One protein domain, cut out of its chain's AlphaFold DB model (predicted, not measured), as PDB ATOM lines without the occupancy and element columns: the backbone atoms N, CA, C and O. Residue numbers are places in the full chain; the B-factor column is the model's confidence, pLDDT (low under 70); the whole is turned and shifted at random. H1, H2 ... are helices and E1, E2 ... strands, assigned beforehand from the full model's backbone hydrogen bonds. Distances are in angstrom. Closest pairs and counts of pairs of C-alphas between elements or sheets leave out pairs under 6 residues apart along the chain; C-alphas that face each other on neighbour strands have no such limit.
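Overview. This is residues 36 to 201 of the 202 residues of an uncharacterized protein of Moheibacter lacus (UniProt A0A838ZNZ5). A strongly twisted sheet of five strands makes the core, with H3 lying along one face and H5 side by side with H3, while H2 and H6 meet at another place along the sheet. The long helix H1 begins beside the sheet and sticks out from it with residues 43 to 48 and 51 to 54, and a long link leads back from its far end. The 166 printed residues hold six named helices and six named strands, in the order H1 E1 E2 H2 E3 H3 H4 E4 E5 H5 E6 H6, of mixed class. The sheet is mixed, in the order E3 E2 E1 E4 E6. The whole is compact, with a radius of gyration of the C-alphas of 16.2 A and spans of 45 by 40 by 30 A.

Along the chain. H1, residues 38 to 54, begins at C-alpha 38 (-16.441, 41.665, 4.828) and is 24.3 A long. E1 is residues 76 to 80, and E2, residues 85 to 90, is 17.5 A long. H2, residues 106 to 121, is 22.6 A long and begins at C-alpha 106 (-15.958, 13.090, -10.668). E3 is residues 124 to 127, H3 residues 128 to 137 and H4 residues 139 to 144. E4 is residues 155 to 159, E5 residues 163 to 165, H5 residues 168 to 178 and E6 residues 184 to 188. H6, residues 191 to 198, ends at C-alpha 198 (2.236, 35.498, -3.605).

Arrangement. E1 and E2 form a hairpin, antiparallel, with N 79 and O 87 2.8 A apart. E3 is antiparallel to E2, with N 126 and O 86 2.9 A apart. E4 is parallel to E1, N 78 to O 156 being 2.8 A, and to E6, N 157 to O 185 being 2.9 A. E3, H3 H4 and E4 form a split strand-helix-strand unit, two strands of one sheet joined through helices and not neighbours, with E2 and E1 between them in the sheet, and its crossover is right-handed. H3 and H1 are on the same face, as two layers, helices on one face of a sheet. H3 lies over E2 at a height over the sheet of 9.0 A. H1 lies over none of the strands; the C-alphas of Val 38 and Arg 187 of E6 are its closest to that strand, 6.3 A apart. H3 and H5 only just touch, with 3 pairs of C-alphas within 8 A, the closest being Arg 132 and Ile 172 at 6.7 A. H2 touches H6 with residues 120 to 121 alone, the C-alphas of Leu 120 and Ala 196 being closest at 5.9 A. H2, H5 and H6 only graze the sheet; H4 is not on it. E5 pairs with no named strand, but residues 36 to 37 pair antiparallel with its residues 163 to 164. In H1, H2, H4, H5 and H6 every O i to N i+4 pair is within hydrogen-bond range, in H3 4 of 6.

Size, cuts and confidence. The C-alphas farthest apart are those of Gly 56 and Ser 201, at 49.4 A. The printed part has no cut. The links H1 to E1 and E2 to H2 are long. Mean pLDDT of the printed part is 78.2, with residues 58 to 74, 92 to 104, 108, 144 to 153 and 201 under 70.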
ATOM      1  N   PHE A  36     -13.942  49.175   4.783       94.56
ATOM      2  CA  PHE A  36     -14.878  48.112   4.457       94.56
ATOM      3  C   PHE A  36     -14.572  46.866   5.273       94.56
ATOM      4  O   PHE A  36     -13.407  46.515   5.430       94.56
ATOM      5  N   ILE A  37     -15.611  46.201   5.785       93.81
ATOM      6  CA  ILE A  37     -15.480  44.975   6.578       93.81
ATOM      7  C   ILE A  37     -16.365  43.884   5.965       93.81
ATOM      8  O   ILE A  37     -17.590  44.035   5.916       93.81
ATOM      9  N   VAL A  38     -15.758  42.783   5.509       91.44
ATOM     10  CA  VAL A  38     -16.441  41.665   4.828       91.44
ATOM     11  C   VAL A  38     -17.431  40.977   5.770       91.44
ATOM     12  O   VAL A  38     -18.573  40.720   5.396       91.44
ATOM     13  N   SER A  39     -17.047  40.717   7.019       90.56
ATOM     14  CA  SER A  39     -17.953  40.136   8.014       90.56
ATOM     15  C   SER A  39     -19.144  41.045   8.373       90.56
ATOM     16  O   SER A  39     -20.236  40.547   8.656       90.56
ATOM     17  N   GLU A  40     -18.985  42.374   8.332       90.75
ATOM     18  CA  GLU A  40     -20.107  43.319   8.452       90.75
ATOM     19  C   GLU A  40     -21.006  43.286   7.212       90.75
ATOM     20  O   GLU A  40     -22.224  43.250   7.379       90.75
ATOM     21  N   ASN A  41     -20.431  43.191   6.002       89.38
ATOM     22  CA  ASN A  41     -21.185  43.029   4.749       89.38
ATOM     23  C   ASN A  41     -22.146  41.851   4.837       89.38
ATOM     24  O   ASN A  41     -23.335  41.969   4.562       89.38
ATOM     25  N   ASN A  42     -21.606  40.702   5.238       85.75
ATOM     26  CA  ASN A  42     -22.349  39.453   5.252       85.75
ATOM     27  C   ASN A  42     -23.493  39.524   6.265       85.75
ATOM     28  O   ASN A  42     -24.621  39.181   5.931       85.75
ATOM     29  N   ARG A  43     -23.238  40.077   7.460       85.38
ATOM     30  CA  ARG A  43     -24.288  40.313   8.462       85.38
ATOM     31  C   ARG A  43     -25.365  41.276   7.963       85.38
ATOM     32  O   ARG A  43     -26.545  41.058   8.231       85.38
ATOM     33  N   TRP A  44     -24.978  42.330   7.246       85.50
ATOM     34  CA  TRP A  44     -25.920  43.277   6.653       85.50
ATOM     35  C   TRP A  44     -26.787  42.610   5.574       85.50
ATOM     36  O   TRP A  44     -28.014  42.699   5.646       85.50
ATOM     37  N   LEU A  45     -26.186  41.853   4.651       81.50
ATOM     38  CA  LEU A  45     -26.907  41.078   3.634       81.50
ATOM     39  C   LEU A  45     -27.857  40.046   4.260       81.50
ATOM     40  O   LEU A  45     -29.014  39.949   3.848       81.50
ATOM     41  N   ASP A  46     -27.407  39.324   5.288       79.94
ATOM     42  CA  ASP A  46     -28.240  38.373   6.029       79.94
ATOM     43  C   ASP A  46     -29.435  39.070   6.690       79.94
ATOM     44  O   ASP A  46     -30.550  38.549   6.662       79.94
ATOM     45  N   SER A  47     -29.243  40.277   7.233       82.25
ATOM     46  CA  SER A  47     -30.333  41.055   7.832       82.25
ATOM     47  C   SER A  47     -31.399  41.460   6.808       82.25
ATOM     48  O   SER A  47     -32.592  41.343   7.089       82.25
ATOM     49  N   ILE A  48     -30.989  41.854   5.596       80.88
ATOM     50  CA  ILE A  48     -31.904  42.184   4.494       80.88
ATOM     51  C   ILE A  48     -32.678  40.942   4.066       80.88
ATOM     52  O   ILE A  48     -33.898  40.988   3.903       80.88
ATOM     53  N   LYS A  49     -31.968  39.823   3.911       79.06
ATOM     54  CA  LYS A  49     -32.548  38.546   3.510       79.06
ATOM     55  C   LYS A  49     -33.593  38.068   4.518       79.06
ATOM     56  O   LYS A  49     -34.698  37.706   4.124       79.06
ATOM     57  N   ASN A  50     -33.270  38.115   5.808       79.50
ATOM     58  CA  ASN A  50     -34.194  37.732   6.874       79.50
ATOM     59  C   ASN A  50     -35.420  38.655   6.908       79.50
ATOM     60  O   ASN A  50     -36.543  38.167   6.928       79.50
ATOM     61  N   ALA A  51     -35.227  39.972   6.781       82.31
ATOM     62  CA  ALA A  51     -36.337  40.922   6.725       82.31
ATOM     63  C   ALA A  51     -37.261  40.714   5.507       82.31
ATOM     64  O   ALA A  51     -38.448  41.037   5.567       82.31
ATOM     65  N   ALA A  52     -36.735  40.206   4.390       79.94
ATOM     66  CA  ALA A  52     -37.537  39.833   3.228       79.94
ATOM     67  C   ALA A  52     -38.331  38.538   3.469       79.94
ATOM     68  O   ALA A  52     -39.523  38.499   3.157       79.94
ATOM     69  N   PHE A  53     -37.713  37.522   4.082       78.06
ATOM     70  CA  PHE A  53     -38.413  36.298   4.489       78.06
ATOM     71  C   PHE A  53     -39.538  36.577   5.486       78.06
ATOM     72  O   PHE A  53     -40.637  36.052   5.317       78.06
ATOM     73  N   ASP A  54     -39.314  37.462   6.459       80.94
ATOM     74  CA  ASP A  54     -40.337  37.878   7.429       80.94
ATOM     75  C   ASP A  54     -41.549  38.544   6.752       80.94
ATOM     76  O   ASP A  54     -42.663  38.519   7.275       80.94
ATOM     77  N   LYS A  55     -41.354  39.119   5.558       82.75
ATOM     78  CA  LYS A  55     -42.412  39.705   4.719       82.75
ATOM     79  C   LYS A  55     -43.051  38.702   3.752       82.75
ATOM     80  O   LYS A  55     -43.862  39.107   2.922       82.75
ATOM     81  N   GLY A  56     -42.693  37.422   3.831       75.19
ATOM     82  CA  GLY A  56     -43.197  36.372   2.947       75.19
ATOM     83  C   GLY A  56     -42.675  36.461   1.512       75.19
ATOM     84  O   GLY A  56     -43.283  35.887   0.611       75.19
ATOM     85  N   LEU A  57     -41.576  37.186   1.271       73.38
ATOM     86  CA  LEU A  57     -40.922  37.206  -0.034       73.38
ATOM     87  C   LEU A  57     -40.036  35.963  -0.156       73.38
ATOM     88  O   LEU A  57     -39.057  35.816   0.579       73.38
ATOM     89  N   GLU A  58     -40.359  35.076  -1.095       56.88
ATOM     90  CA  GLU A  58     -39.470  33.974  -1.460       56.88
ATOM     91  C   GLU A  58     -38.242  34.538  -2.182       56.88
ATOM     92  O   GLU A  58     -38.282  34.886  -3.361       56.88
ATOM     93  N   ILE A  59     -37.123  34.635  -1.466       57.66
ATOM     94  CA  ILE A  59     -35.823  34.782  -2.112       57.66
ATOM     95  C   ILE A  59     -35.412  33.376  -2.539       57.66
ATOM     96  O   ILE A  59     -35.034  32.568  -1.689       57.66
ATOM     97  N   GLU A  60     -35.494  33.079  -3.842       45.62
ATOM     98  CA  GLU A  60     -34.953  31.839  -4.407       45.62
ATOM     99  C   GLU A  60     -33.475  31.725  -4.027       45.62
ATOM    100  O   GLU A  60     -32.578  32.339  -4.612       45.62
ATOM    101  N   GLN A  61     -33.210  30.917  -3.010       40.25
ATOM    102  CA  GLN A  61     -31.865  30.591  -2.611       40.25
ATOM    103  C   GLN A  61     -31.375  29.523  -3.585       40.25
ATOM    104  O   GLN A  61     -31.464  28.327  -3.306       40.25
ATOM    105  N   LYS A  62     -30.829  29.943  -4.733       36.81
ATOM    106  CA  LYS A  62     -29.943  29.081  -5.527       36.81
ATOM    107  C   LYS A  62     -28.680  28.834  -4.704       36.81
ATOM    108  O   LYS A  62     -27.625  29.413  -4.934       36.81
ATOM    109  N   THR A  63     -28.802  27.990  -3.685       32.47
ATOM    110  CA  THR A  63     -27.656  27.316  -3.100       32.47
ATOM    111  C   THR A  63     -27.089  26.472  -4.228       32.47
ATOM    112  O   THR A  63     -27.698  25.486  -4.636       32.47
ATOM    113  N   LEU A  64     -25.948  26.885  -4.778       34.78
ATOM    114  CA  LEU A  64     -25.114  26.031  -5.617       34.78
ATOM    115  C   LEU A  64     -24.612  24.885  -4.723       34.78
ATOM    116  O   LEU A  64     -23.490  24.900  -4.225       34.78
ATOM    117  N   ARG A  65     -25.486  23.919  -4.414       32.38
ATOM    118  CA  ARG A  65     -25.112  22.689  -3.720       32.38
ATOM    119  C   ARG A  65     -24.172  21.932  -4.650       32.38
ATOM    120  O   ARG A  65     -24.622  21.360  -5.633       32.38
ATOM    121  N   GLY A  66     -22.887  21.924  -4.305       36.00
ATOM    122  CA  GLY A  66     -21.935  20.953  -4.837       36.00
ATOM    123  C   GLY A  66     -20.662  21.509  -5.473       36.00
ATOM    124  O   GLY A  66     -19.776  20.719  -5.773       36.00
ATOM    125  N   ILE A  67     -20.506  22.829  -5.609       42.03
ATOM    126  CA  ILE A  67     -19.213  23.422  -5.983       42.03
ATOM    127  C   ILE A  67     -18.504  23.869  -4.689       42.03
ATOM    128  O   ILE A  67     -19.080  24.663  -3.944       42.03
ATOM    129  N   PRO A  68     -17.302  23.349  -4.367       48.59
ATOM    130  CA  PRO A  68     -16.515  23.801  -3.218       48.59
ATOM    131  C   PRO A  68     -16.372  25.331  -3.157       48.59
ATOM    132  O   PRO A  68     -16.273  25.991  -4.189       48.59
ATOM    133  N   SER A  69     -16.327  25.908  -1.952       55.06
ATOM    134  CA  SER A  69     -16.242  27.371  -1.746       55.06
ATOM    135  C   SER A  69     -15.017  28.032  -2.379       55.06
ATOM    136  O   SER A  69     -14.956  29.254  -2.487       55.06
ATOM    137  N   ASP A  70     -14.035  27.220  -2.762       55.09
ATOM    138  CA  ASP A  70     -12.743  27.655  -3.276       55.09
ATOM    139  C   ASP A  70     -12.800  27.998  -4.769       55.09
ATOM    140  O   ASP A  70     -11.852  28.559  -5.306       55.09
ATOM    141  N   PHE A  71     -13.891  27.672  -5.466       61.56
ATOM    142  CA  PHE A  71     -14.034  27.992  -6.880       61.56
ATOM    143  C   PHE A  71     -14.444  29.453  -7.081       61.56
ATOM    144  O   PHE A  71     -15.329  29.978  -6.406       61.56
ATOM    145  N   VAL A  72     -13.807  30.118  -8.049       62.97
ATOM    146  CA  VAL A  72     -14.176  31.481  -8.444       62.97
ATOM    147  C   VAL A  72     -15.602  31.499  -8.966       62.97
ATOM    148  O   VAL A  72     -15.908  30.872  -9.980       62.97
ATOM    149  N   SER A  73     -16.453  32.278  -8.312       62.44
ATOM    150  CA  SER A  73     -17.736  32.696  -8.859       62.44
ATOM    151  C   SER A  73     -17.586  34.053  -9.551       62.44
ATOM    152  O   SER A  73     -16.848  34.925  -9.085       62.44
ATOM    153  N   GLY A  74     -18.286  34.234 -10.672       66.56
ATOM    154  CA  GLY A  74     -18.296  35.480 -11.443       66.56
ATOM    155  C   GLY A  74     -17.502  35.433 -12.752       66.56
ATOM    156  O   GLY A  74     -16.574  34.643 -12.926       66.56
ATOM    157  N   LYS A  75     -17.896  36.303 -13.690       78.94
ATOM    158  CA  LYS A  75     -17.216  36.515 -14.980       78.94
ATOM    159  C   LYS A  75     -16.016  37.447 -14.831       78.94
ATOM    160  O   LYS A  75     -15.036  37.287 -15.553       78.94
ATOM    161  N   PHE A  76     -16.095  38.372 -13.881       86.56
ATOM    162  CA  PHE A  76     -15.050  39.314 -13.512       86.56
ATOM    163  C   PHE A  76     -14.663  39.078 -12.056       86.56
ATOM    164  O   PHE A  76     -15.527  39.006 -11.181       86.56
ATOM    165  N   HIS A  77     -13.371  38.945 -11.794       90.25
ATOM    166  CA  HIS A  77     -12.849  38.648 -10.472       90.25
ATOM    167  C   HIS A  77     -11.716  39.609 -10.135       90.25
ATOM    168  O   HIS A  77     -10.768  39.715 -10.907       90.25
ATOM    169  N   PHE A  78     -11.819  40.290  -8.996       94.06
ATOM    170  CA  PHE A  78     -10.799  41.184  -8.460       94.06
ATOM    171  C   PHE A  78     -10.333  40.654  -7.108       94.06
ATOM    172  O   PHE A  78     -11.140  40.506  -6.189       94.06
ATOM    173  N   ILE A  79      -9.038  40.390  -6.984       94.38
ATOM    174  CA  ILE A  79      -8.373  40.044  -5.729       94.38
ATOM    175  C   ILE A  79      -7.735  41.330  -5.206       94.38
ATOM    176  O   ILE A  79      -6.936  41.938  -5.907       94.38
ATOM    177  N   ILE A  80      -8.086  41.756  -4.000       95.62
ATOM    178  CA  ILE A  80      -7.572  42.978  -3.376       95.62
ATOM    179  C   ILE A  80      -6.742  42.566  -2.165       95.62
ATOM    180  O   ILE A  80      -7.273  41.970  -1.221       95.62
ATOM    181  N   LEU A  81      -5.444  42.855  -2.203       94.56
ATOM    182  CA  LEU A  81      -4.535  42.522  -1.111       94.56
ATOM    183  C   LEU A  81      -4.575  43.598  -0.030       94.56
ATOM    184  O   LEU A  81      -4.711  43.274   1.153       94.56
ATOM    185  N   ASP A  82      -4.541  44.855  -0.459       93.00
ATOM    186  CA  ASP A  82      -4.595  46.047   0.379       93.00
ATOM    187  C   ASP A  82      -5.005  47.276  -0.457       93.00
ATOM    188  O   ASP A  82      -5.688  47.152  -1.478       93.00
ATOM    189  N   GLU A  83      -4.686  48.477   0.028       90.44
ATOM    190  CA  GLU A  83      -5.039  49.741  -0.614       90.44
ATOM    191  C   GLU A  83      -4.205  50.061  -1.870       90.44
ATOM    192  O   GLU A  83      -4.559  50.990  -2.605       90.44
ATOM    193  N   GLU A  84      -3.133  49.313  -2.132       89.12
ATOM    194  CA  GLU A  84      -2.188  49.544  -3.228       89.12
ATOM    195  C   GLU A  84      -2.218  48.402  -4.251       89.12
ATOM    196  O   GLU A  84      -2.256  48.659  -5.462       89.12
ATOM    197  N   ASP A  85      -2.294  47.160  -3.769       91.69
ATOM    198  CA  ASP A  85      -2.122  45.962  -4.580       91.69
ATOM    199  C   ASP A  85      -3.435  45.221  -4.851       91.69
ATOM    200  O   ASP A  85      -4.176  44.797  -3.953       91.69
ATOM    201  N   ALA A  86      -3.700  45.000  -6.138       94.88
ATOM    202  CA  ALA A  86      -4.806  44.182  -6.599       94.88
ATOM    203  C   ALA A  86      -4.438  43.365  -7.843       94.88
ATOM    204  O   ALA A  86      -3.538  43.686  -8.619       94.88
ATOM    205  N   PHE A  87      -5.189  42.291  -8.044       94.69
ATOM    206  CA  PHE A  87      -5.125  41.427  -9.209       94.69
ATOM    207  C   PHE A  87      -6.520  41.283  -9.793       94.69
ATOM    208  O   PHE A  87      -7.530  41.442  -9.105       94.69
ATOM    209  N   TYR A  88      -6.591  40.957 -11.072       91.75
ATOM    210  CA  TYR A  88      -7.847  40.672 -11.730       91.75
ATOM    211  C   TYR A  88      -7.752  39.469 -12.644       91.75
ATOM    212  O   TYR A  88      -6.687  39.049 -13.097       91.75
ATOM    213  N   TYR A  89      -8.928  38.952 -12.950       87.06
ATOM    214  CA  TYR A  89      -9.138  37.954 -13.964       87.06
ATOM    215  C   TYR A  89     -10.523  38.128 -14.588       87.06
ATOM    216  O   TYR A  89     -11.492  38.464 -13.902       87.06
ATOM    217  N   SER A  90     -10.636  37.877 -15.893       81.56
ATOM    218  CA  SER A  90     -11.913  37.939 -16.600       81.56
ATOM    219  C   SER A  90     -12.105  36.759 -17.543       81.56
ATOM    220  O   SER A  90     -11.263  36.461 -18.392       81.56
ATOM    221  N   LYS A  91     -13.265  36.112 -17.415       73.81
ATOM    222  CA  LYS A  91     -13.794  35.109 -18.349       73.81
ATOM    223  C   LYS A  91     -14.881  35.689 -19.246       73.81
ATOM    224  O   LYS A  91     -15.519  34.913 -19.943       73.81
ATOM    225  N   ALA A  92     -15.101  37.006 -19.286       67.06
ATOM    226  CA  ALA A  92     -16.248  37.591 -19.990       67.06
ATOM    227  C   ALA A  92     -16.409  37.096 -21.443       67.06
ATOM    228  O   ALA A  92     -17.511  36.780 -21.877       67.06
ATOM    229  N   LYS A  93     -15.288  36.887 -22.148       58.75
ATOM    230  CA  LYS A  93     -15.251  36.384 -23.535       58.75
ATOM    231  C   LYS A  93     -15.242  34.857 -23.684       58.75
ATOM    232  O   LYS A  93     -15.298  34.353 -24.800       58.75
ATOM    233  N   THR A  94     -15.078  34.113 -22.592       53.97
ATOM    234  CA  THR A  94     -14.812  32.661 -22.607       53.97
ATOM    235  C   THR A  94     -15.676  31.857 -21.643       53.97
ATOM    236  O   THR A  94     -15.500  30.645 -21.571       53.97
ATOM    237  N   TYR A  95     -16.588  32.494 -20.906       53.88
ATOM    238  CA  TYR A  95     -17.521  31.830 -20.002       53.88
ATOM    239  C   TYR A  95     -18.753  31.383 -20.793       53.88
ATOM    240  O   TYR A  95     -19.612  32.219 -21.083       53.88
ATOM    241  N   PRO A  96     -18.880  30.102 -21.182       51.62
ATOM    242  CA  PRO A  96     -20.179  29.617 -21.595       51.62
ATOM    243  C   PRO A  96     -21.043  29.580 -20.323       51.62
ATOM    244  O   PRO A  96     -20.625  29.006 -19.318       51.62
ATOM    245  N   ASP A  97     -22.216  30.220 -20.339       49.88
ATOM    246  CA  ASP A  97     -23.184  30.244 -19.224       49.88
ATOM    247  C   ASP A  97     -23.840  28.856 -19.024       49.88
ATOM    248  O   ASP A  97     -25.057  28.704 -18.985       49.88
ATOM    249  N   VAL A  98     -23.034  27.792 -18.953       41.78
ATOM    250  CA  VAL A  98     -23.504  26.419 -18.786       41.78
ATOM    251  C   VAL A  98     -23.595  26.146 -17.298       41.78
ATOM    252  O   VAL A  98     -22.598  25.917 -16.617       41.78
ATOM    253  N   LEU A  99     -24.823  26.165 -16.794       45.16
ATOM    254  CA  LEU A  99     -25.137  25.644 -15.477       45.16
ATOM    255  C   LEU A  99     -24.792  24.151 -15.410       45.16
ATOM    256  O   LEU A  99     -25.373  23.334 -16.127       45.16
ATOM    257  N   LEU A 100     -23.921  23.788 -14.473       44.50
ATOM    258  CA  LEU A 100     -23.882  22.441 -13.915       44.50
ATOM    259  C   LEU A 100     -25.124  22.233 -13.035       44.50
ATOM    260  O   LEU A 100     -25.073  22.343 -11.813       44.50
ATOM    261  N   CYS A 101     -26.271  21.987 -13.666       44.06
ATOM    262  CA  CYS A 101     -27.466  21.480 -12.995       44.06
ATOM    263  C   CYS A 101     -27.483  19.953 -13.123       44.06
ATOM    264  O   CYS A 101     -27.735  19.445 -14.213       44.06
ATOM    265  N   GLY A 102     -27.250  19.211 -12.039       48.00
ATOM    266  CA  GLY A 102     -27.317  17.748 -12.068       48.00
ATOM    267  C   GLY A 102     -26.537  17.076 -10.944       48.00
ATOM    268  O   GLY A 102     -25.997  17.739 -10.061       48.00
ATOM    269  N   VAL A 103     -26.496  15.743 -10.972       50.56
ATOM    270  CA  VAL A 103     -25.594  14.962 -10.117       50.56
ATOM    271  C   VAL A 103     -24.171  15.249 -10.582       50.56
ATOM    272  O   VAL A 103     -23.807  14.861 -11.684       50.56
ATOM    273  N   ILE A 104     -23.400  15.944  -9.748       62.72
ATOM    274  CA  ILE A 104     -21.983  16.216  -9.992       62.72
ATOM    275  C   ILE A 104     -21.241  14.885  -9.928       62.72
ATOM    276  O   ILE A 104     -21.201  14.249  -8.870       62.72
ATOM    277  N   ASP A 105     -20.667  14.462 -11.047       70.38
ATOM    278  CA  ASP A 105     -19.765  13.318 -11.072       70.38
ATOM    279  C   ASP A 105     -18.296  13.758 -10.920       70.38
ATOM    280  O   ASP A 105     -17.961  14.945 -10.857       70.38
ATOM    281  N   ASN A 106     -17.384  12.791 -10.820       75.81
ATOM    282  CA  ASN A 106     -15.958  13.090 -10.668       75.81
ATOM    283  C   ASN A 106     -15.375  13.856 -11.869       75.81
ATOM    284  O   ASN A 106     -14.434  14.629 -11.693       75.81
ATOM    285  N   SER A 107     -15.922  13.671 -13.073       76.44
ATOM    286  CA  SER A 107     -15.440  14.341 -14.283       76.44
ATOM    287  C   SER A 107     -15.799  15.829 -14.290       76.44
ATOM    288  O   SER A 107     -14.986  16.662 -14.699       76.44
ATOM    289  N   ASP A 108     -16.962  16.188 -13.740       69.88
ATOM    290  CA  ASP A 108     -17.348  17.581 -13.523       69.88
ATOM    291  C   ASP A 108     -16.406  18.264 -12.524       69.88
ATOM    292  O   ASP A 108     -15.918  19.364 -12.788       69.88
ATOM    293  N   ILE A 109     -16.067  17.589 -11.420       72.62
ATOM    294  CA  ILE A 109     -15.117  18.099 -10.415       72.62
ATOM    295  C   ILE A 109     -13.729  18.319 -11.028       72.62
ATOM    296  O   ILE A 109     -13.076  19.328 -10.750       72.62
ATOM    297  N   GLU A 110     -13.255  17.393 -11.861       77.62
ATOM    298  CA  GLU A 110     -11.972  17.533 -12.552       77.62
ATOM    299  C   GLU A 110     -11.974  18.691 -13.553       77.62
ATOM    300  O   GLU A 110     -11.007  19.462 -13.602       77.62
ATOM    301  N   ARG A 111     -13.059  18.864 -14.316       75.88
ATOM    302  CA  ARG A 111     -13.215  19.996 -15.236       75.88
ATOM    303  C   ARG A 111     -13.204  21.322 -14.484       75.88
ATOM    304  O   ARG A 111     -12.478  22.232 -14.891       75.88
ATOM    305  N   GLU A 112     -13.944  21.419 -13.382       73.38
ATOM    306  CA  GLU A 112     -13.940  22.609 -12.532       73.38
ATOM    307  C   GLU A 112     -12.542  22.875 -11.975       73.38
ATOM    308  O   GLU A 112     -12.029  23.987 -12.102       73.38
ATOM    309  N   ARG A 113     -11.849  21.853 -11.457       76.19
ATOM    310  CA  ARG A 113     -10.466  21.987 -10.968       76.19
ATOM    311  C   ARG A 113      -9.521  22.505 -12.052       76.19
ATOM    312  O   ARG A 113      -8.718  23.392 -11.780       76.19
ATOM    313  N   LYS A 114      -9.625  22.000 -13.282       80.31
ATOM    314  CA  LYS A 114      -8.813  22.472 -14.413       80.31
ATOM    315  C   LYS A 114      -9.135  23.923 -14.782       80.31
ATOM    316  O   LYS A 114      -8.223  24.704 -15.036       80.31
ATOM    317  N   SER A 115     -10.417  24.285 -14.796       77.88
ATOM    318  CA  SER A 115     -10.891  25.658 -15.023       77.88
ATOM    319  C   SER A 115     -10.400  26.623 -13.942       77.88
ATOM    320  O   SER A 115     -10.075  27.773 -14.240       77.88
ATOM    321  N   PHE A 116     -10.327  26.147 -12.701       78.06
ATOM    322  CA  PHE A 116      -9.822  26.892 -11.559       78.06
ATOM    323  C   PHE A 116      -8.307  27.078 -11.609       78.06
ATOM    324  O   PHE A 116      -7.842  28.203 -11.490       78.06
ATOM    325  N   ASN A 117      -7.535  26.026 -11.887       82.81
ATOM    326  CA  ASN A 117      -6.084  26.158 -12.044       82.81
ATOM    327  C   ASN A 117      -5.736  27.109 -13.198       82.81
ATOM    328  O   ASN A 117      -4.953  28.029 -13.015       82.81
ATOM    329  N   LYS A 118      -6.419  26.982 -14.347       82.94
ATOM    330  CA  LYS A 118      -6.249  27.927 -15.462       82.94
ATOM    331  C   LYS A 118      -6.566  29.367 -15.051       82.94
ATOM    332  O   LYS A 118      -5.943  30.290 -15.563       82.94
ATOM    333  N   TYR A 119      -7.559  29.561 -14.184       84.69
ATOM    334  CA  TYR A 119      -7.845  30.868 -13.602       84.69
ATOM    335  C   TYR A 119      -6.652  31.387 -12.791       84.69
ATOM    336  O   TYR A 119      -6.209  32.496 -13.069       84.69
ATOM    337  N   LEU A 120      -6.133  30.591 -11.850       85.19
ATOM    338  CA  LEU A 120      -5.002  30.979 -11.002       85.19
ATOM    339  C   LEU A 120      -3.786  31.367 -11.846       85.19
ATOM    340  O   LEU A 120      -3.192  32.411 -11.612       85.19
ATOM    341  N   ASP A 121      -3.494  30.598 -12.896       85.69
ATOM    342  CA  ASP A 121      -2.385  30.869 -13.822       85.69
ATOM    343  C   ASP A 121      -2.582  32.160 -14.644       85.69
ATOM    344  O   ASP A 121      -1.638  32.684 -15.232       85.69
ATOM    345  N   SER A 122      -3.818  32.665 -14.732       87.56
ATOM    346  CA  SER A 122      -4.203  33.789 -15.595       87.56
ATOM    347  C   SER A 122      -4.526  35.074 -14.833       87.56
ATOM    348  O   SER A 122      -4.960  36.040 -15.464       87.56
ATOM    349  N   ILE A 123      -4.379  35.107 -13.506       90.12
ATOM    350  CA  ILE A 123      -4.539  36.352 -12.744       90.12
ATOM    351  C   ILE A 123      -3.476  37.356 -13.185       90.12
ATOM    352  O   ILE A 123      -2.358  36.975 -13.518       90.12
ATOM    353  N   GLN A 124      -3.827  38.634 -13.240       92.00
ATOM    354  CA  GLN A 124      -2.932  39.698 -13.690       92.00
ATOM    355  C   GLN A 124      -2.978  40.867 -12.705       92.00
ATOM    356  O   GLN A 124      -4.059  41.154 -12.190       92.00
ATOM    357  N   PRO A 125      -1.866  41.577 -12.458       94.06
ATOM    358  CA  PRO A 125      -1.882  42.780 -11.633       94.06
ATOM    359  C   PRO A 125      -2.810  43.863 -12.205       94.06
ATOM    360  O   PRO A 125      -2.903  44.049 -13.422       94.06
ATOM    361  N   ILE A 126      -3.474  44.610 -11.326       94.31
ATOM    362  CA  ILE A 126      -4.250  45.809 -11.653       94.31
ATOM    363  C   ILE A 126      -4.134  46.811 -10.508       94.31
ATOM    364  O   ILE A 126      -4.137  46.443  -9.339       94.31
ATOM    365  N   LYS A 127      -4.085  48.104 -10.822       91.94
ATOM    366  CA  LYS A 127      -4.188  49.134  -9.783       91.94
ATOM    367  C   LYS A 127      -5.637  49.278  -9.343       91.94
ATOM    368  O   LYS A 127      -6.528  49.302 -10.195       91.94
ATOM    369  N   LEU A 128      -5.889  49.504  -8.052       90.50
ATOM    370  CA  LEU A 128      -7.251  49.773  -7.569       90.50
ATOM    371  C   LEU A 128      -7.915  50.939  -8.325       90.50
ATOM    372  O   LEU A 128      -9.097  50.876  -8.662       90.50
ATOM    373  N   THR A 129      -7.146  51.974  -8.684       89.31
ATOM    374  CA  THR A 129      -7.635  53.124  -9.467       89.31
ATOM    375  C   THR A 129      -8.148  52.749 -10.857       89.31
ATOM    376  O   THR A 129      -9.018  53.432 -11.397       89.31
ATOM    377  N   ASP A 130      -7.641  51.657 -11.427       94.19
ATOM    378  CA  ASP A 130      -7.967  51.216 -12.782       94.19
ATOM    379  C   ASP A 130      -9.182  50.278 -12.805       94.19
ATOM    380  O   ASP A 130      -9.816  50.133 -13.851       94.19
ATOM    381  N   ILE A 131      -9.585  49.710 -11.660       95.06
ATOM    382  CA  ILE A 131     -10.765  48.832 -11.555       95.06
ATOM    383  C   ILE A 131     -12.024  49.555 -12.042       95.06
ATOM    384  O   ILE A 131     -12.794  49.005 -12.825       95.06
ATOM    385  N   ARG A 132     -12.228  50.820 -11.652       94.44
ATOM    386  CA  ARG A 132     -13.390  51.603 -12.106       94.44
ATOM    387  C   ARG A 132     -13.405  51.783 -13.626       94.44
ATOM    388  O   ARG A 132     -14.460  51.662 -14.252       94.44
ATOM    389  N   LYS A 133     -12.243  52.070 -14.220       94.75
ATOM    390  CA  LYS A 133     -12.096  52.190 -15.675       94.75
ATOM    391  C   LYS A 133     -12.423  50.858 -16.348       94.75
ATOM    392  O   LYS A 133     -13.249  50.834 -17.253       94.75
ATOM    393  N   TYR A 134     -11.867  49.764 -15.835       93.25
ATOM    394  CA  TYR A 134     -12.130  48.419 -16.330       93.25
ATOM    395  C   TYR A 134     -13.628  48.071 -16.294       93.25
ATOM    396  O   TYR A 134     -14.184  47.602 -17.286       93.25
ATOM    397  N   LEU A 135     -14.316  48.350 -15.182       92.62
ATOM    398  CA  LEU A 135     -15.764  48.143 -15.066       92.62
ATOM    399  C   LEU A 135     -16.558  48.996 -16.063       92.62
ATOM    400  O   LEU A 135     -17.557  48.534 -16.599       92.62
ATOM    401  N   THR A 136     -16.111  50.225 -16.333       93.69
ATOM    402  CA  THR A 136     -16.744  51.109 -17.323       93.69
ATOM    403  C   THR A 136     -16.623  50.531 -18.733       93.69
ATOM    404  O   THR A 136     -17.611  50.464 -19.457       93.69
ATOM    405  N   GLU A 137     -15.427  50.076 -19.110       92.19
ATOM    406  CA  GLU A 137     -15.145  49.501 -20.432       92.19
ATOM    407  C   GLU A 137     -15.918  48.200 -20.689       92.19
ATOM    408  O   GLU A 137     -16.256  47.905 -21.830       92.19
ATOM    409  N   ASN A 138     -16.238  47.446 -19.631       88.38
ATOM    410  CA  ASN A 138     -16.959  46.171 -19.713       88.38
ATOM    411  C   ASN A 138     -18.417  46.274 -19.224       88.38
ATOM    412  O   ASN A 138     -19.075  45.254 -19.008       88.38
ATOM    413  N   ARG A 139     -18.939  47.494 -19.033       87.44
ATOM    414  CA  ARG A 139     -20.249  47.749 -18.413       87.44
ATOM    415  C   ARG A 139     -21.378  46.987 -19.099       87.44
ATOM    416  O   ARG A 139     -22.210  46.381 -18.428       87.44
ATOM    417  N   ASP A 140     -21.407  47.015 -20.425       83.25
ATOM    418  CA  ASP A 140     -22.492  46.396 -21.183       83.25
ATOM    419  C   ASP A 140     -22.455  44.868 -21.063       83.25
ATOM    420  O   ASP A 140     -23.502  44.257 -20.900       83.25
ATOM    421  N   GLU A 141     -21.271  44.248 -21.016       78.94
ATOM    422  CA  GLU A 141     -21.125  42.804 -20.774       78.94
ATOM    423  C   GLU A 141     -21.584  42.415 -19.356       78.94
ATOM    424  O   GLU A 141     -22.224  41.380 -19.152       78.94
ATOM    425  N   ILE A 142     -21.305  43.273 -18.368       79.62
ATOM    426  CA  ILE A 142     -21.715  43.095 -16.969       79.62
ATOM    427  C   ILE A 142     -23.240  43.172 -16.825       79.62
ATOM    428  O   ILE A 142     -23.838  42.356 -16.116       79.62
ATOM    429  N   ILE A 143     -23.871  44.152 -17.480       78.62
ATOM    430  CA  ILE A 143     -25.317  44.390 -17.391       78.62
ATOM    431  C   ILE A 143     -26.092  43.411 -18.269       78.62
ATOM    432  O   ILE A 143     -27.093  42.872 -17.805       78.62
ATOM    433  N   ALA A 144     -25.633  43.125 -19.492       64.69
ATOM    434  CA  ALA A 144     -26.265  42.161 -20.396       64.69
ATOM    435  C   ALA A 144     -26.277  40.741 -19.809       64.69
ATOM    436  O   ALA A 144     -27.195  39.967 -20.075       64.69
ATOM    437  N   GLY A 145     -25.339  40.421 -18.909       55.94
ATOM    438  CA  GLY A 145     -25.407  39.220 -18.074       55.94
ATOM    439  C   GLY A 145     -26.695  39.087 -17.239       55.94
ATOM    440  O   GLY A 145     -26.964  37.999 -16.745       55.94
ATOM    441  N   LYS A 146     -27.516  40.143 -17.093       49.41
ATOM    442  CA  LYS A 146     -28.871  40.075 -16.507       49.41
ATOM    443  C   LYS A 146     -29.925  39.513 -17.469       49.41
ATOM    444  O   LYS A 146     -30.880  38.892 -17.005       49.41
ATOM    445  N   GLU A 147     -29.792  39.734 -18.779       46.31
ATOM    446  CA  GLU A 147     -30.760  39.249 -19.780       46.31
ATOM    447  C   GLU A 147     -30.652  37.730 -19.964       46.31
ATOM    448  O   GLU A 147     -31.658  37.019 -20.052       46.31
ATOM    449  N   TYR A 148     -29.428  37.206 -19.896       49.38
ATOM    450  CA  TYR A 148     -29.155  35.778 -19.806       49.38
ATOM    451  C   TYR A 148     -29.288  35.340 -18.343       49.38
ATOM    452  O   TYR A 148     -28.312  35.338 -17.609       49.38
ATOM    453  N   ARG A 149     -30.516  35.009 -17.917       45.53
ATOM    454  CA  ARG A 149     -31.000  34.621 -16.562       45.53
ATOM    455  C   ARG A 149     -30.213  33.535 -15.773       45.53
ATOM    456  O   ARG A 149     -30.828  32.728 -15.071       45.53
ATOM    457  N   GLN A 150     -28.897  33.409 -15.900       49.19
ATOM    458  CA  GLN A 150     -28.205  32.143 -15.644       49.19
ATOM    459  C   GLN A 150     -26.986  32.221 -14.710       49.19
ATOM    460  O   GLN A 150     -26.604  31.172 -14.198       49.19
ATOM    461  N   SER A 151     -26.493  33.405 -14.315       51.53
ATOM    462  CA  SER A 151     -25.652  33.539 -13.109       51.53
ATOM    463  C   SER A 151     -25.986  34.814 -12.320       51.53
ATOM    464  O   SER A 151     -25.890  35.907 -12.872       51.53
ATOM    465  N   PRO A 152     -26.366  34.716 -11.030       54.38
ATOM    466  CA  PRO A 152     -26.692  35.884 -10.209       54.38
ATOM    467  C   PRO A 152     -25.460  36.714  -9.803       54.38
ATOM    468  O   PRO A 152     -25.623  37.820  -9.295       54.38
ATOM    469  N   VAL A 153     -24.241  36.205 -10.015       61.44
ATOM    470  CA  VAL A 153     -22.984  36.883  -9.662       61.44
ATOM    471  C   VAL A 153     -22.138  37.052 -10.923       61.44
ATOM    472  O   VAL A 153     -21.687  36.060 -11.498       61.44
ATOM    473  N   ASN A 154     -21.912  38.303 -11.335       75.94
ATOM    474  CA  ASN A 154     -21.076  38.664 -12.484       75.94
ATOM    475  C   ASN A 154     -19.712  39.210 -12.061       75.94
ATOM    476  O   ASN A 154     -18.726  38.943 -12.746       75.94
ATOM    477  N   ILE A 155     -19.649  39.928 -10.938       85.62
ATOM    478  CA  ILE A 155     -18.425  40.542 -10.416       85.62
ATOM    479  C   ILE A 155     -18.139  40.002  -9.017       85.62
ATOM    480  O   ILE A 155     -19.027  39.967  -8.171       85.62
ATOM    481  N   THR A 156     -16.896  39.632  -8.743       89.19
ATOM    482  CA  THR A 156     -16.471  39.231  -7.401       89.19
ATOM    483  C   THR A 156     -15.295  40.071  -6.938       89.19
ATOM    484  O   THR A 156     -14.302  40.177  -7.652       89.19
ATOM    485  N   PHE A 157     -15.392  40.601  -5.719       92.12
ATOM    486  CA  PHE A 157     -14.281  41.194  -4.978       92.12
ATOM    487  C   PHE A 157     -13.848  40.232  -3.869       92.12
ATOM    488  O   PHE A 157     -14.631  39.903  -2.975       92.12
ATOM    489  N   ALA A 158     -12.609  39.760  -3.932       92.44
ATOM    490  CA  ALA A 158     -12.008  38.892  -2.935       92.44
ATOM    491  C   ALA A 158     -10.927  39.665  -2.173       92.44
ATOM    492  O   ALA A 158      -9.904  40.028  -2.740       92.44
ATOM    493  N   LEU A 159     -11.161  39.941  -0.892       94.75
ATOM    494  CA  LEU A 159     -10.255  40.723  -0.049       94.75
ATOM    495  C   LEU A 159      -9.337  39.794   0.753       94.75
ATOM    496  O   LEU A 159      -9.800  38.793   1.307       94.75
ATOM    497  N   LYS A 160      -8.044  40.117   0.848       95.06
ATOM    498  CA  LYS A 160      -7.085  39.344   1.658       95.06
ATOM    499  C   LYS A 160      -7.474  39.314   3.131       95.06
ATOM    500  O   LYS A 160      -7.508  38.256   3.755       95.06
ATOM    501  N   ASN A 161      -7.811  40.481   3.664       94.69
ATOM    502  CA  ASN A 161      -8.200  40.660   5.053       94.69
ATOM    503  C   ASN A 161      -9.712  40.860   5.185       94.69
ATOM    504  O   ASN A 161     -10.396  41.236   4.236       94.69
ATOM    505  N   ASP A 162     -10.243  40.648   6.393       93.94
ATOM    506  CA  ASP A 162     -11.649  40.974   6.671       93.94
ATOM    507  C   ASP A 162     -11.915  42.478   6.551       93.94
ATOM    508  O   ASP A 162     -13.039  42.872   6.274       93.94
ATOM    509  N   THR A 163     -10.889  43.312   6.743       95.56
ATOM    510  CA  THR A 163     -10.963  44.771   6.640       95.56
ATOM    511  C   THR A 163     -10.085  45.287   5.501       95.56
ATOM    512  O   THR A 163      -8.934  44.871   5.392       95.56
ATOM    513  N   LEU A 164     -10.601  46.242   4.727       95.94
ATOM    514  CA  LEU A 164      -9.844  47.101   3.811       95.94
ATOM    515  C   LEU A 164     -10.022  48.555   4.255       95.94
ATOM    516  O   LEU A 164     -11.158  48.967   4.508       95.94
ATOM    517  N   LYS A 165      -8.947  49.335   4.388       94.62
ATOM    518  CA  LYS A 165      -9.067  50.745   4.782       94.62
ATOM    519  C   LYS A 165      -9.333  51.626   3.565       94.62
ATOM    520  O   LYS A 165      -9.119  51.250   2.418       94.62
ATOM    521  N   GLY A 166      -9.788  52.841   3.843       93.06
ATOM    522  CA  GLY A 166     -10.069  53.838   2.824       93.06
ATOM    523  C   GLY A 166     -11.422  53.641   2.149       93.06
ATOM    524  O   GLY A 166     -12.199  52.740   2.471       93.06
ATOM    525  N   SER A 167     -11.704  54.534   1.203       93.12
ATOM    526  CA  SER A 167     -13.021  54.648   0.578       93.12
ATOM    527  C   SER A 167     -13.214  53.775  -0.646       93.12
ATOM    528  O   SER A 167     -14.319  53.747  -1.175       93.12
ATOM    529  N   PHE A 168     -12.189  53.036  -1.085       94.81
ATOM    530  CA  PHE A 168     -12.229  52.305  -2.350       94.81
ATOM    531  C   PHE A 168     -13.490  51.443  -2.497       94.81
ATOM    532  O   PHE A 168     -14.221  51.596  -3.473       94.81
ATOM    533  N   MET A 169     -13.782  50.581  -1.516       94.94
ATOM    534  CA  MET A 169     -14.955  49.703  -1.589       94.94
ATOM    535  C   MET A 169     -16.269  50.485  -1.532       94.94
ATOM    536  O   MET A 169     -17.202  50.155  -2.251       94.94
ATOM    537  N   HIS A 170     -16.360  51.535  -0.717       93.44
ATOM    538  CA  HIS A 170     -17.541  52.398  -0.706       93.44
ATOM    539  C   HIS A 170     -17.770  53.043  -2.080       93.44
ATOM    540  O   HIS A 170     -18.869  52.986  -2.630       93.44
ATOM    541  N   ASP A 171     -16.718  53.611  -2.659       94.44
ATOM    542  CA  ASP A 171     -16.789  54.360  -3.908       94.44
ATOM    543  C   ASP A 171     -17.053  53.439  -5.106       94.44
ATOM    544  O   ASP A 171     -17.851  53.790  -5.977       94.44
ATOM    545  N   ILE A 172     -16.437  52.250  -5.149       95.38
ATOM    546  CA  ILE A 172     -16.641  51.291  -6.241       95.38
ATOM    547  C   ILE A 172     -18.035  50.664  -6.192       95.38
ATOM    548  O   ILE A 172     -18.648  50.499  -7.242       95.38
ATOM    549  N   LEU A 173     -18.567  50.370  -4.999       92.56
ATOM    550  CA  LEU A 173     -19.907  49.799  -4.852       92.56
ATOM    551  C   LEU A 173     -20.986  50.815  -5.221       92.56
ATOM    552  O   LEU A 173     -21.870  50.488  -6.008       92.56
ATOM    553  N   ASN A 174     -20.865  52.064  -4.758       91.75
ATOM    554  CA  ASN A 174     -21.768  53.136  -5.182       91.75
ATOM    555  C   ASN A 174     -21.695  53.355  -6.696       91.75
ATOM    556  O   ASN A 174     -22.722  53.392  -7.366       91.75
ATOM    557  N   PHE A 175     -20.484  53.410  -7.261       94.19
ATOM    558  CA  PHE A 175     -20.306  53.507  -8.707       94.19
ATOM    559  C   PHE A 175     -20.998  52.359  -9.455       94.19
ATOM    560  O   PHE A 175     -21.626  52.596 -10.487       94.19
ATOM    561  N   MET A 176     -20.886  51.125  -8.964       90.94
ATOM    562  CA  MET A 176     -21.518  49.962  -9.581       90.94
ATOM    563  C   MET A 176     -23.042  50.029  -9.534       90.94
ATOM    564  O   MET A 176     -23.676  49.845 -10.575       90.94
ATOM    565  N   GLU A 177     -23.618  50.334  -8.372       88.56
ATOM    566  CA  GLU A 177     -25.066  50.483  -8.190       88.56
ATOM    567  C   GLU A 177     -25.633  51.618  -9.055       88.56
ATOM    568  O   GLU A 177     -26.579  51.399  -9.814       88.56
ATOM    569  N   ASP A 178     -24.984  52.788  -9.067       91.19
ATOM    570  CA  ASP A 178     -25.370  53.942  -9.897       91.19
ATOM    571  C   ASP A 178     -25.353  53.623 -11.400       91.19
ATOM    572  O   ASP A 178     -26.043  54.256 -12.202       91.19
ATOM    573  N   ASN A 179     -24.559  52.630 -11.803       88.88
ATOM    574  CA  ASN A 179     -24.423  52.208 -13.191       88.88
ATOM    575  C   ASN A 179     -25.212  50.936 -13.527       88.88
ATOM    576  O   ASN A 179     -25.142  50.487 -14.674       88.88
ATOM    577  N   GLY A 180     -25.992  50.385 -12.590       84.25
ATOM    578  CA  GLY A 180     -26.851  49.213 -12.796       84.25
ATOM    579  C   GLY A 180     -26.134  47.858 -12.715       84.25
ATOM    580  O   GLY A 180     -26.713  46.833 -13.106       84.25
ATOM    581  N   MET A 181     -24.897  47.832 -12.207       86.31
ATOM    582  CA  MET A 181     -24.027  46.658 -12.060       86.31
ATOM    583  C   MET A 181     -24.240  45.920 -10.722       86.31
ATOM    584  O   MET A 181     -23.295  45.632 -10.000       86.31
ATOM    585  N   ASN A 182     -25.486  45.573 -10.403       80.44
ATOM    586  CA  ASN A 182     -25.901  45.129  -9.057       80.44
ATOM    587  C   ASN A 182     -25.668  43.623  -8.784       80.44
ATOM    588  O   ASN A 182     -26.161  43.073  -7.804       80.44
ATOM    589  N   ALA A 183     -25.003  42.913  -9.699       78.94
ATOM    590  CA  ALA A 183     -24.780  41.468  -9.623       78.94
ATOM    591  C   ALA A 183     -23.343  41.178  -9.178       78.94
ATOM    592  O   ALA A 183     -22.491  40.807  -9.996       78.94
ATOM    593  N   TYR A 184     -23.065  41.372  -7.889       84.00
ATOM    594  CA  TYR A 184     -21.729  41.179  -7.335       84.00
ATOM    595  C   TYR A 184     -21.700  40.403  -6.020       84.00
ATOM    596  O   TYR A 184     -22.685  40.306  -5.294       84.00
ATOM    597  N   MET A 185     -20.526  39.857  -5.714       85.12
ATOM    598  CA  MET A 185     -20.220  39.183  -4.460       85.12
ATOM    599  C   MET A 185     -18.943  39.760  -3.859       85.12
ATOM    600  O   MET A 185     -17.982  40.054  -4.568       85.12
ATOM    601  N   ILE A 186     -18.918  39.881  -2.536       89.06
ATOM    602  CA  ILE A 186     -17.732  40.293  -1.791       89.06
ATOM    603  C   ILE A 186     -17.410  39.188  -0.796       89.06
ATOM    604  O   ILE A 186     -18.281  38.748  -0.045       89.06
ATOM    605  N   ARG A 187     -16.168  38.712  -0.803       90.19
ATOM    606  CA  ARG A 187     -15.705  37.641   0.082       90.19
ATOM    607  C   ARG A 187     -14.256  37.854   0.488       90.19
ATOM    608  O   ARG A 187     -13.590  38.760   0.002       90.19
ATOM    609  N   ARG A 188     -13.758  36.971   1.351       91.00
ATOM    610  CA  ARG A 188     -12.316  36.830   1.562       91.00
ATOM    611  C   ARG A 188     -11.702  35.955   0.469       91.00
ATOM    612  O   ARG A 188     -12.393  35.081  -0.069       91.00
ATOM    613  N   ILE A 189     -10.438  36.198   0.135       90.31
ATOM    614  CA  ILE A 189      -9.662  35.312  -0.748       90.31
ATOM    615  C   ILE A 189      -9.587  33.906  -0.145       90.31
ATOM    616  O   ILE A 189      -9.629  33.746   1.078       90.31
ATOM    617  N   ASN A 190      -9.495  32.887  -0.994       87.88
ATOM    618  CA  ASN A 190      -9.178  31.534  -0.538       87.88
ATOM    619  C   ASN A 190      -7.660  31.283  -0.575       87.88
ATOM    620  O   ASN A 190      -6.911  32.045  -1.183       87.88
ATOM    621  N   ASN A 191      -7.206  30.202   0.061       88.81
ATOM    622  CA  ASN A 191      -5.773  29.910   0.179       88.81
ATOM    623  C   ASN A 191      -5.082  29.737  -1.178       88.81
ATOM    624  O   ASN A 191      -3.955  30.180  -1.341       88.81
ATOM    625  N   LYS A 192      -5.753  29.143  -2.169       88.25
ATOM    626  CA  LYS A 192      -5.148  28.918  -3.488       88.25
ATOM    627  C   LYS A 192      -4.994  30.213  -4.281       88.25
ATOM    628  O   LYS A 192      -4.041  30.361  -5.034       88.25
ATOM    629  N   GLU A 193      -5.926  31.148  -4.116       89.88
ATOM    630  CA  GLU A 193      -5.796  32.503  -4.662       89.88
ATOM    631  C   GLU A 193      -4.654  33.259  -4.000       89.88
ATOM    632  O   GLU A 193      -3.895  33.913  -4.706       89.88
ATOM    633  N   LEU A 194      -4.521  33.137  -2.673       91.12
ATOM    634  CA  LEU A 194      -3.418  33.729  -1.919       91.12
ATOM    635  C   LEU A 194      -2.061  33.189  -2.397       91.12
ATOM    636  O   LEU A 194      -1.182  33.973  -2.727       91.12
ATOM    637  N   GLU A 195      -1.925  31.867  -2.519       90.38
ATOM    638  CA  GLU A 195      -0.716  31.227  -3.054       90.38
ATOM    639  C   GLU A 195      -0.392  31.734  -4.471       90.38
ATOM    640  O   GLU A 195       0.759  32.021  -4.791       90.38
ATOM    641  N   ALA A 196      -1.405  31.885  -5.329       89.62
ATOM    642  CA  ALA A 196      -1.199  32.345  -6.698       89.62
ATOM    643  C   ALA A 196      -0.701  33.800  -6.775       89.62
ATOM    644  O   ALA A 196       0.179  34.080  -7.584       89.62
ATOM    645  N   VAL A 197      -1.222  34.718  -5.952       91.12
ATOM    646  CA  VAL A 197      -0.757  36.124  -5.938       91.12
ATOM    647  C   VAL A 197       0.601  36.299  -5.258       91.12
ATOM    648  O   VAL A 197       1.368  37.175  -5.654       91.12
ATOM    649  N   GLU A 198       0.926  35.469  -4.266       88.12
ATOM    650  CA  GLU A 198       2.236  35.498  -3.605       88.12
ATOM    651  C   GLU A 198       3.343  35.092  -4.585       88.12
ATOM    652  O   GLU A 198       4.346  35.792  -4.678       88.12
ATOM    653  N   ASN A 199       3.100  34.090  -5.437       82.06
ATOM    654  CA  ASN A 199       4.034  33.688  -6.499       82.06
ATOM    655  C   ASN A 199       4.291  34.773  -7.567       82.06
ATOM    656  O   ASN A 199       5.271  34.684  -8.298       82.06
ATOM    657  N   TYR A 200       3.406  35.766  -7.709       76.06
ATOM    658  CA  TYR A 200       3.613  36.917  -8.604       76.06
ATOM    659  C   TYR A 200       4.480  38.016  -7.976       76.06
ATOM    660  O   TYR A 200       4.920  38.922  -8.684       76.06
ATOM    661  N   SER A 201       4.658  37.971  -6.655       63.38
ATOM    662  CA  SER A 201       5.352  38.993  -5.866       63.38
ATOM    663  C   SER A 201       6.799  38.599  -5.521       63.38
ATOM    664  O   SER A 201       7.509  39.406  -4.919       63.38
TER     665      SER A 201